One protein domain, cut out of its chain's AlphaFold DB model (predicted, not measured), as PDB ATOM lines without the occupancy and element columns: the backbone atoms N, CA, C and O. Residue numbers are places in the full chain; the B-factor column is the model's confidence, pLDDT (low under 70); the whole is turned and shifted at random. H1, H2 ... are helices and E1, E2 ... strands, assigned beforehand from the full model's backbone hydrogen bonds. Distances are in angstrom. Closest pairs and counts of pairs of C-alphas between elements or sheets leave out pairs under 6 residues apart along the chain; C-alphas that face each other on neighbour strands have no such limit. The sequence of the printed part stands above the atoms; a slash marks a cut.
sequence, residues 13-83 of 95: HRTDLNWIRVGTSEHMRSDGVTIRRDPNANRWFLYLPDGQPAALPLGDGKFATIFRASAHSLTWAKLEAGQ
ATOM      1  N   HIS A  13      14.860 -21.386 -28.527       60.22
ATOM      2  CA  HIS A  13      13.826 -20.366 -28.705       60.22
ATOM      3  C   HIS A  13      12.460 -20.817 -28.173       60.22
ATOM      4  O   HIS A  13      11.808 -20.071 -27.448       60.22
ATOM      5  N   ARG A  14      12.048 -22.062 -28.452       61.19
ATOM      6  CA  ARG A  14      10.818 -22.637 -27.880       61.19
ATOM      7  C   ARG A  14      10.894 -22.783 -26.367       61.19
ATOM      8  O   ARG A  14       9.912 -22.500 -25.691       61.19
ATOM      9  N   THR A  15      12.043 -23.204 -25.840       63.09
ATOM     10  CA  THR A  15      12.252 -23.254 -24.394       63.09
ATOM     11  C   THR A  15      12.111 -21.860 -23.799       63.09
ATOM     12  O   THR A  15      11.407 -21.724 -22.810       63.09
ATOM     13  N   ASP A  16      12.700 -20.830 -24.421       66.25
ATOM     14  CA  ASP A  16      12.673 -19.440 -23.948       66.25
ATOM     15  C   ASP A  16      11.259 -18.860 -23.828       66.25
ATOM     16  O   ASP A  16      10.997 -18.141 -22.866       66.25
ATOM     17  N   LEU A  17      10.350 -19.226 -24.742       66.44
ATOM     18  CA  LEU A  17       8.942 -18.804 -24.727       66.44
ATOM     19  C   LEU A  17       8.164 -19.305 -23.502       66.44
ATOM     20  O   LEU A  17       7.166 -18.699 -23.128       66.44
ATOM     21  N   ASN A  18       8.631 -20.376 -22.858       81.81
ATOM     22  CA  ASN A  18       7.986 -20.928 -21.669       81.81
ATOM     23  C   ASN A  18       8.476 -20.284 -20.366       81.81
ATOM     24  O   ASN A  18       8.002 -20.680 -19.303       81.81
ATOM     25  N   TRP A  19       9.421 -19.335 -20.423       85.62
ATOM     26  CA  TRP A  19       9.959 -18.658 -19.242       85.62
ATOM     27  C   TRP A  19       9.439 -17.232 -19.122       85.62
ATOM     28  O   TRP A  19       9.628 -16.407 -20.014       85.62
ATOM     29  N   ILE A  20       8.905 -16.908 -17.953       88.12
ATOM     30  CA  ILE A  20       8.583 -15.544 -17.547       88.12
ATOM     31  C   ILE A  20       9.635 -15.033 -16.563       88.12
ATOM     32  O   ILE A  20      10.213 -15.794 -15.787       88.12
ATOM     33  N   ARG A  21       9.899 -13.727 -16.578       87.69
ATOM     34  CA  ARG A  21      10.714 -13.077 -15.547       87.69
ATOM     35  C   ARG A  21       9.816 -12.747 -14.357       87.69
ATOM     36  O   ARG A  21       8.852 -12.009 -14.524       87.69
ATOM     37  N   VAL A  22      10.145 -13.268 -13.178       88.12
ATOM     38  CA  VAL A  22       9.364 -13.062 -11.938       88.12
ATOM     39  C   VAL A  22      10.086 -12.178 -10.919       88.12
ATOM     40  O   VAL A  22       9.477 -11.687  -9.977       88.12
ATOM     41  N   GLY A  23      11.374 -11.910 -11.136       82.75
ATOM     42  CA  GLY A  23      12.162 -10.999 -10.312       82.75
ATOM     43  C   GLY A  23      13.354 -10.416 -11.064       82.75
ATOM     44  O   GLY A  23      13.606 -10.725 -12.233       82.75
ATOM     45  N   THR A  24      14.139  -9.573 -10.387       78.50
ATOM     46  CA  THR A  24      15.306  -8.907 -10.998       78.50
ATOM     47  C   THR A  24      16.302  -9.911 -11.583       78.50
ATOM     48  O   THR A  24      16.850  -9.662 -12.656       78.50
ATOM     49  N   SER A  25      16.452 -11.069 -10.939       84.44
ATOM     50  CA  SER A  25      17.392 -12.133 -11.310       84.44
ATOM     51  C   SER A  25      16.733 -13.515 -11.348       84.44
ATOM     52  O   SER A  25      17.413 -14.529 -11.203       84.44
ATOM     53  N   GLU A  26      15.413 -13.567 -11.518       89.31
ATOM     54  CA  GLU A  26      14.623 -14.784 -11.340       89.31
ATOM     55  C   GLU A  26      13.652 -14.992 -12.496       89.31
ATOM     56  O   GLU A  26      12.974 -14.056 -12.933       89.31
ATOM     57  N   HIS A  27      13.608 -16.224 -12.993       89.88
ATOM     58  CA  HIS A  27      12.755 -16.623 -14.101       89.88
ATOM     59  C   HIS A  27      12.050 -17.926 -13.760       89.88
ATOM     60  O   HIS A  27      12.673 -18.839 -13.230       89.88
ATOM     61  N   MET A  28      10.776 -18.016 -14.102       89.94
ATOM     62  CA  MET A  28       9.924 -19.166 -13.833       89.94
ATOM     63  C   MET A  28       9.422 -19.740 -15.151       89.94
ATOM     64  O   MET A  28       9.054 -18.991 -16.055       89.94
ATOM     65  N   ARG A  29       9.427 -21.064 -15.261       89.31
ATOM     66  CA  ARG A  29       8.863 -21.803 -16.386       89.31
ATOM     67  C   ARG A  29       7.381 -22.087 -16.141       89.31
ATOM     68  O   ARG A  29       6.930 -22.108 -15.002       89.31
ATOM     69  N   SER A  30       6.621 -22.334 -17.203       86.25
ATOM     70  CA  SER A  30       5.176 -22.618 -17.151       86.25
ATOM     71  C   SER A  30       4.748 -23.759 -16.217       86.25
ATOM     72  O   SER A  30       3.591 -23.804 -15.818       86.25
ATOM     73  N   ASP A  31       5.644 -24.689 -15.885       85.56
ATOM     74  CA  ASP A  31       5.404 -25.795 -14.948       85.56
ATOM     75  C   ASP A  31       5.822 -25.476 -13.499       85.56
ATOM     76  O   ASP A  31       5.805 -26.357 -12.648       85.56
ATOM     77  N   GLY A  32       6.205 -24.227 -13.212       87.00
ATOM     78  CA  GLY A  32       6.587 -23.740 -11.884       87.00
ATOM     79  C   GLY A  32       8.077 -23.866 -11.552       87.00
ATOM     80  O   GLY A  32       8.527 -23.293 -10.559       87.00
ATOM     81  N   VAL A  33       8.875 -24.548 -12.385       88.19
ATOM     82  CA  VAL A  33      10.331 -24.632 -12.181       88.19
ATOM     83  C   VAL A  33      10.951 -23.245 -12.299       88.19
ATOM     84  O   VAL A  33      10.703 -22.512 -13.256       88.19
ATOM     85  N   THR A  34      11.793 -22.886 -11.337       89.88
ATOM     86  CA  THR A  34      12.337 -21.535 -11.211       89.88
ATOM     87  C   THR A  34      13.860 -21.545 -11.257       89.88
ATOM     88  O   THR A  34      14.510 -22.374 -10.626       89.88
ATOM     89  N   ILE A  35      14.447 -20.602 -11.996       89.12
ATOM     90  CA  ILE A  35      15.885 -20.324 -11.994       89.12
ATOM     91  C   ILE A  35      16.157 -18.964 -11.367       89.12
ATOM     92  O   ILE A  35      15.548 -17.957 -11.736       89.12
ATOM     93  N   ARG A  36      17.124 -18.913 -10.453       89.12
ATOM     94  CA  ARG A  36      17.519 -17.680  -9.766       89.12
ATOM     95  C   ARG A  36      19.020 -17.471  -9.861       89.12
ATOM     96  O   ARG A  36      19.792 -18.361  -9.515       89.12
ATOM     97  N   ARG A  37      19.453 -16.293 -10.309       86.12
ATOM     98  CA  ARG A  37      20.872 -15.921 -10.297       86.12
ATOM     99  C   ARG A  37      21.272 -15.449  -8.910       86.12
ATOM    100  O   ARG A  37      20.661 -14.526  -8.377       86.12
ATOM    101  N   ASP A  38      22.348 -16.016  -8.392       83.56
ATOM    102  CA  ASP A  38      23.093 -15.472  -7.267       83.56
ATOM    103  C   ASP A  38      23.999 -14.330  -7.753       83.56
ATOM    104  O   ASP A  38      24.928 -14.582  -8.538       83.56
ATOM    105  N   PRO A  39      23.760 -13.082  -7.317       69.94
ATOM    106  CA  PRO A  39      24.611 -11.957  -7.684       69.94
ATOM    107  C   PRO A  39      26.007 -12.033  -7.045       69.94
ATOM    108  O   PRO A  39      26.951 -11.503  -7.622       69.94
ATOM    109  N   ASN A  40      26.163 -12.719  -5.907       74.81
ATOM    110  CA  ASN A  40      27.408 -12.765  -5.137       74.81
ATOM    111  C   ASN A  40      28.287 -13.954  -5.532       74.81
ATOM    112  O   ASN A  40      29.510 -13.842  -5.583       74.81
ATOM    113  N   ALA A  41      27.675 -15.101  -5.827       69.56
ATOM    114  CA  ALA A  41      28.412 -16.323  -6.146       69.56
ATOM    115  C   ALA A  41      28.592 -16.566  -7.653       69.56
ATOM    116  O   ALA A  41      29.236 -17.547  -8.035       69.56
ATOM    117  N   ASN A  42      28.013 -15.705  -8.505       76.00
ATOM    118  CA  ASN A  42      27.934 -15.872  -9.958       76.00
ATOM    119  C   ASN A  42      27.504 -17.305 -10.328       76.00
ATOM    120  O   ASN A  42      28.175 -18.020 -11.079       76.00
ATOM    121  N   ARG A  43      26.389 -17.742  -9.741       80.56
ATOM    122  CA  ARG A  43      25.782 -19.068  -9.912       80.56
ATOM    123  C   ARG A  43      24.309 -18.909 -10.238       80.56
ATOM    124  O   ARG A  43      23.708 -17.889  -9.919       80.56
ATOM    125  N   TRP A  44      23.740 -19.923 -10.856       84.06
ATOM    126  CA  TRP A  44      22.299 -20.064 -10.989       84.06
ATOM    127  C   TRP A  44      21.842 -21.212 -10.102       84.06
ATOM    128  O   TRP A  44      22.481 -22.264 -10.094       84.06
ATOM    129  N   PHE A  45      20.756 -20.989  -9.377       86.06
ATOM    130  CA  PHE A  45      20.044 -21.982  -8.586       86.06
ATOM    131  C   PHE A  45      18.796 -22.431  -9.331       86.06
ATOM    132  O   PHE A  45      18.134 -21.597  -9.954       86.06
ATOM    133  N   LEU A  46      18.476 -23.720  -9.234       87.50
ATOM    134  CA  LEU A  46      17.207 -24.272  -9.700       87.50
ATOM    135  C   LEU A  46      16.332 -24.646  -8.522       87.50
ATOM    136  O   LEU A  46      16.789 -25.321  -7.601       87.50
ATOM    137  N   TYR A  47      15.067 -24.276  -8.628       87.81
ATOM    138  CA  TYR A  47      14.030 -24.622  -7.680       87.81
ATOM    139  C   TYR A  47      12.891 -25.339  -8.394       87.81
ATOM    140  O   TYR A  47      12.484 -24.949  -9.493       87.81
ATOM    141  N   LEU A  48      12.401 -26.392  -7.760       88.94
ATOM    142  CA  LEU A  48      11.170 -27.076  -8.120       88.94
ATOM    143  C   LEU A  48       9.954 -26.194  -7.771       88.94
ATOM    144  O   LEU A  48      10.104 -25.197  -7.056       88.94
ATOM    145  N   PRO A  49       8.746 -26.533  -8.257       87.62
ATOM    146  CA  PRO A  49       7.538 -25.746  -7.989       87.62
ATOM    147  C   PRO A  49       7.183 -25.631  -6.500       87.62
ATOM    148  O   PRO A  49       6.548 -24.664  -6.090       87.62
ATOM    149  N   ASP A  50       7.614 -26.596  -5.685       87.12
ATOM    150  CA  ASP A  50       7.463 -26.596  -4.225       87.12
ATOM    151  C   ASP A  50       8.504 -25.717  -3.496       87.12
ATOM    152  O   ASP A  50       8.476 -25.594  -2.270       87.12
ATOM    153  N   GLY A  51       9.421 -25.092  -4.242       84.00
ATOM    154  CA  GLY A  51      10.493 -24.243  -3.729       84.00
ATOM    155  C   GLY A  51      11.749 -24.996  -3.285       84.00
ATOM    156  O   GLY A  51      12.700 -24.354  -2.832       84.00
ATOM    157  N   GLN A  52      11.801 -26.324  -3.416       86.44
ATOM    158  CA  GLN A  52      12.988 -27.106  -3.073       86.44
ATOM    159  C   GLN A  52      14.074 -26.990  -4.150       86.44
ATOM    160  O   GLN A  52      13.756 -26.886  -5.337       86.44
ATOM    161  N   PRO A  53      15.370 -27.032  -3.792       85.88
ATOM    162  CA  PRO A  53      16.442 -27.070  -4.780       85.88
ATOM    163  C   PRO A  53      16.355 -28.340  -5.630       85.88
ATOM    164  O   PRO A  53      16.329 -29.445  -5.090       85.88
ATOM    165  N   ALA A  54      16.363 -28.208  -6.955       84.50
ATOM    166  CA  ALA A  54      16.333 -29.370  -7.842       84.50
ATOM    167  C   ALA A  54      17.684 -30.105  -7.846       84.50
ATOM    168  O   ALA A  54      18.745 -29.472  -7.832       84.50
ATOM    169  N   ALA A  55      17.661 -31.438  -7.914       82.31
ATOM    170  CA  ALA A  55      18.858 -32.235  -8.148       82.31
ATOM    171  C   ALA A  55      19.146 -32.328  -9.656       82.31
ATOM    172  O   ALA A  55      18.450 -33.017 -10.398       82.31
ATOM    173  N   LEU A  56      20.203 -31.658 -10.117       75.56
ATOM    174  CA  LEU A  56      20.722 -31.793 -11.476       75.56
ATOM    175  C   LEU A  56      21.733 -32.936 -11.538       75.56
ATOM    176  O   LEU A  56      22.786 -32.831 -10.903       75.56
ATOM    177  N   PRO A  57      21.479 -34.008 -12.301       69.00
ATOM    178  CA  PRO A  57      22.471 -35.051 -12.500       69.00
ATOM    179  C   PRO A  57      23.653 -34.494 -13.307       69.00
ATOM    180  O   PRO A  57      23.498 -34.061 -14.442       69.00
ATOM    181  N   LEU A  58      24.853 -34.526 -12.724       69.44
ATOM    182  CA  LEU A  58      26.106 -34.165 -13.399       69.44
ATOM    183  C   LEU A  58      26.779 -35.364 -14.093       69.44
ATOM    184  O   LEU A  58      27.832 -35.203 -14.705       69.44
ATOM    185  N   GLY A  59      26.198 -36.562 -13.971       60.91
ATOM    186  CA  GLY A  59      26.858 -37.830 -14.292       60.91
ATOM    187  C   GLY A  59      27.570 -38.440 -13.077       60.91
ATOM    188  O   GLY A  59      27.699 -37.803 -12.032       60.91
ATOM    189  N   ASP A  60      27.983 -39.707 -13.185       66.06
ATOM    190  CA  ASP A  60      28.712 -40.459 -12.144       66.06
ATOM    191  C   ASP A  60      28.035 -40.484 -10.757       66.06
ATOM    192  O   ASP A  60      28.700 -40.478  -9.719       66.06
ATOM    193  N   GLY A  61      26.697 -40.449 -10.724       60.38
ATOM    194  CA  GLY A  61      25.921 -40.394  -9.477       60.38
ATOM    195  C   GLY A  61      26.072 -39.083  -8.696       60.38
ATOM    196  O   GLY A  61      25.657 -39.002  -7.540       60.38
ATOM    197  N   LYS A  62      26.671 -38.047  -9.295       61.97
ATOM    198  CA  LYS A  62      26.799 -36.720  -8.691       61.97
ATOM    199  C   LYS A  62      25.598 -35.866  -9.058       61.97
ATOM    200  O   LYS A  62      25.186 -35.813 -10.214       61.97
ATOM    201  N   PHE A  63      25.103 -35.137  -8.067       65.44
ATOM    202  CA  PHE A  63      24.045 -34.155  -8.240       65.44
ATOM    203  C   PHE A  63      24.577 -32.760  -7.924       65.44
ATOM    204  O   PHE A  63      25.378 -32.584  -7.003       65.44
ATOM    205  N   ALA A  64      24.128 -31.770  -8.683       66.06
ATOM    206  CA  ALA A  64      24.322 -30.361  -8.394       66.06
ATOM    207  C   ALA A  64      22.977 -29.678  -8.176       66.06
ATOM    208  O   ALA A  64      21.981 -30.028  -8.784       66.06
ATOM    209  N   THR A  65      22.967 -28.651  -7.339       66.88
ATOM    210  CA  THR A  65      21.832 -27.722  -7.192       66.88
ATOM    211  C   THR A  65      22.074 -26.400  -7.914       66.88
ATOM    212  O   THR A  65      21.213 -25.522  -7.951       66.88
ATOM    213  N   ILE A  66      23.285 -26.243  -8.458       73.19
ATOM    214  CA  ILE A  66      23.817 -25.003  -9.002       73.19
ATOM    215  C   ILE A  66      24.661 -25.258 -10.242       73.19
ATOM    216  O   ILE A  66      25.419 -26.224 -10.303       73.19
ATOM    217  N   PHE A  67      24.644 -24.313 -11.174       73.25
ATOM    218  CA  PHE A  67      25.656 -24.221 -12.228       73.25
ATOM    219  C   PHE A  67      26.297 -22.830 -12.259       73.25
ATOM    220  O   PHE A  67      25.706 -21.830 -11.843       73.25
ATOM    221  N   ARG A  68      27.561 -22.762 -12.700       62.97
ATOM    222  CA  ARG A  68      28.337 -21.510 -12.715       62.97
ATOM    223  C   ARG A  68      27.801 -20.561 -13.784       62.97
ATOM    224  O   ARG A  68      27.823 -20.877 -14.964       62.97
ATOM    225  N   ALA A  69      27.430 -19.348 -13.399       59.50
ATOM    226  CA  ALA A  69      27.005 -18.314 -14.339       59.50
ATOM    227  C   ALA A  69      28.176 -17.717 -15.147       59.50
ATOM    228  O   ALA A  69      27.946 -17.074 -16.165       59.50
ATOM    229  N   SER A  70      29.435 -17.956 -14.749       53.75
ATOM    230  CA  SER A  70      30.626 -17.448 -15.454       53.75
ATOM    231  C   SER A  70      30.861 -18.071 -16.838       53.75
ATOM    232  O   SER A  70      31.597 -17.494 -17.628       53.75
ATOM    233  N   ALA A  71      30.257 -19.227 -17.129       51.38
ATOM    234  CA  ALA A  71      30.311 -19.891 -18.438       51.38
ATOM    235  C   ALA A  71      28.923 -20.047 -19.093       51.38
ATOM    236  O   ALA A  71      28.826 -20.444 -20.251       51.38
ATOM    237  N   HIS A  72      27.849 -19.730 -18.364       58.75
ATOM    238  CA  HIS A  72      26.478 -20.044 -18.755       58.75
ATOM    239  C   HIS A  72      25.613 -18.778 -18.730       58.75
ATOM    240  O   HIS A  72      25.267 -18.250 -17.667       58.75
ATOM    241  N   SER A  73      25.270 -18.285 -19.926       72.81
ATOM    242  CA  SER A  73      24.282 -17.218 -20.124       72.81
ATOM    243  C   SER A  73      22.902 -17.650 -19.607       72.81
ATOM    244  O   SER A  73      22.655 -18.838 -19.395       72.81
ATOM    245  N   LEU A  74      21.970 -16.706 -19.437       77.56
ATOM    246  CA  LEU A  74      20.576 -17.022 -19.082       77.56
ATOM    247  C   LEU A  74      19.971 -18.085 -20.019       77.56
ATOM    248  O   LEU A  74      19.267 -18.981 -19.568       77.56
ATOM    249  N   THR A  75      20.282 -18.023 -21.314       77.94
ATOM    250  CA  THR A  75      19.834 -19.013 -22.302       77.94
ATOM    251  C   THR A  75      20.370 -20.410 -21.994       77.94
ATOM    252  O   THR A  75      19.626 -21.383 -22.076       77.94
ATOM    253  N   TRP A  76      21.639 -20.525 -21.590       77.25
ATOM    254  CA  TRP A  76      22.197 -21.813 -21.180       77.25
ATOM    255  C   TRP A  76      21.558 -22.315 -19.883       77.25
ATOM    256  O   TRP A  76      21.196 -23.482 -19.791       77.25
ATOM    257  N   ALA A  77      21.336 -21.424 -18.914       78.75
ATOM    258  CA  ALA A  77      20.651 -21.755 -17.665       78.75
ATOM    259  C   ALA A  77      19.256 -22.355 -17.906       78.75
ATOM    260  O   ALA A  77      18.901 -23.376 -17.320       78.75
ATOM    261  N   LYS A  78      18.485 -21.747 -18.812       81.88
ATOM    262  CA  LYS A  78      17.169 -22.245 -19.228       81.88
ATOM    263  C   LYS A  78      17.252 -23.579 -19.977       81.88
ATOM    264  O   LYS A  78      16.352 -24.402 -19.835       81.88
ATOM    265  N   LEU A  79      18.306 -23.800 -20.770       78.25
ATOM    266  CA  LEU A  79      18.529 -25.058 -21.487       78.25
ATOM    267  C   LEU A  79      18.844 -26.207 -20.523       78.25
ATOM    268  O   LEU A  79      18.233 -27.267 -20.642       78.25
ATOM    269  N   GLU A  80      19.723 -25.983 -19.544       77.44
ATOM    270  CA  GLU A  80      20.023 -26.949 -18.477       77.44
ATOM    271  C   GLU A  80      18.781 -27.245 -17.633       77.44
ATOM    272  O   GLU A  80      18.424 -28.402 -17.430       77.44
ATOM    273  N   ALA A  81      18.039 -26.206 -17.236       79.25
ATOM    274  CA  ALA A  81      16.763 -26.373 -16.546       79.25
ATOM    275  C   ALA A  81      15.706 -27.096 -17.398       79.25
ATOM    276  O   ALA A  81      14.795 -27.709 -16.853       79.25
ATOM    277  N   GLY A  82      15.837 -27.090 -18.728       78.75
ATOM    278  CA  GLY A  82      15.025 -27.891 -19.647       78.75
ATOM    279  C   GLY A  82      15.143 -29.405 -19.440       78.75
ATOM    280  O   GLY A  82      14.267 -30.135 -19.891       78.75
ATOM    281  N   GLN A  83      16.198 -29.873 -18.767       77.56
ATOM    282  CA  GLN A  83      16.401 -31.286 -18.428       77.56
ATOM    283  C   GLN A  83      15.726 -31.686 -17.108       77.56
ATOM    284  O   GLN A  83      15.586 -32.871 -16.824       77.56
TER     285      GLN A  83
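What this domain is: This is residues 13 to 83 of the 95 residues of an uncharacterized protein of Leifsonia sp. OV430 (UniProt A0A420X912). A strongly twisted wall of five antiparallel strands has the helix H2 packed over one face, while the small hairpin E5 and E6 reaches away from this body as an arm past the E7 edge. The short helix H1 sits off the first-residue end of E1, before residue 19, and touches H2. The printed part has 71 residues with two named helices and seven named strands, in the order H1 E1 E2 E3 E4 E5 E6 E7 H2; the large sheet runs E1 - E2 - E3 - E4 - E7, and the class is mixed, helices and strands. It is compact, with a radius of gyration of the C-alphas of 11.5 A, and its C-alphas span 32 by 25 by 24 A.

Where its parts are: In the large sheet, E1 is residues 19 to 23, 12.0 A from first to last C-alpha, beginning at C-alpha 19 (9.959, -18.658, -19.242). E2 is residues 26 to 29, 10.4 A; E3 is residues 34 to 38, 13.0 A; E4 is residues 43 to 47, 13.2 A; E7 is residues 66 to 68, 6.8 A. H2, residues 74 to 81, measures 10.4 A and ends at C-alpha 81 (16.763, -26.373, -16.546). H1 is residues 13 to 17, 6.5 A. E5 is residues 56 to 59, 9.1 A, and E6 is residues 62 to 64, 6.8 A.

How they stand to each other: E1 to E4 form a meander, each strand the antiparallel neighbour of the one before, in three successive hairpins. N 20 and O 28 are 2.8 A apart between E1 and E2, N 27 and O 35 2.9 A between E2 and E3, and N 36 and O 45 2.9 A between E3 and E4, each within hydrogen-bond range. E7 is antiparallel to E4, with N 44 and O 67 at 2.9 A, also within range. H2 is on this sheet; its closest C-alphas to E4 are those of Ala 77 and Trp 44, 7.1 A apart. H1 is not on the sheet but touches H2, the closest C-alphas being those of Asp 16 and Lys 78, 7.1 A apart. In the hairpin E5 and E6, N 58 and O 62 are 2.8 A apart, within range. E6 runs on into E7 across a break of one residue, at 78 degrees. Every O i to N i+4 pair in H1 and H2 is within hydrogen-bond range.

The domain as a whole: The two C-alphas farthest apart, those of Thr 24 and Asp 60, are 34.3 A apart. The printed part has no cut and no long link; E4 to E5 is short, the others tight. The mean pLDDT of the printed part is 77.4, and 21 residues are under 70, among them residues 13 to 17, 57 to 65 and 68 to 72.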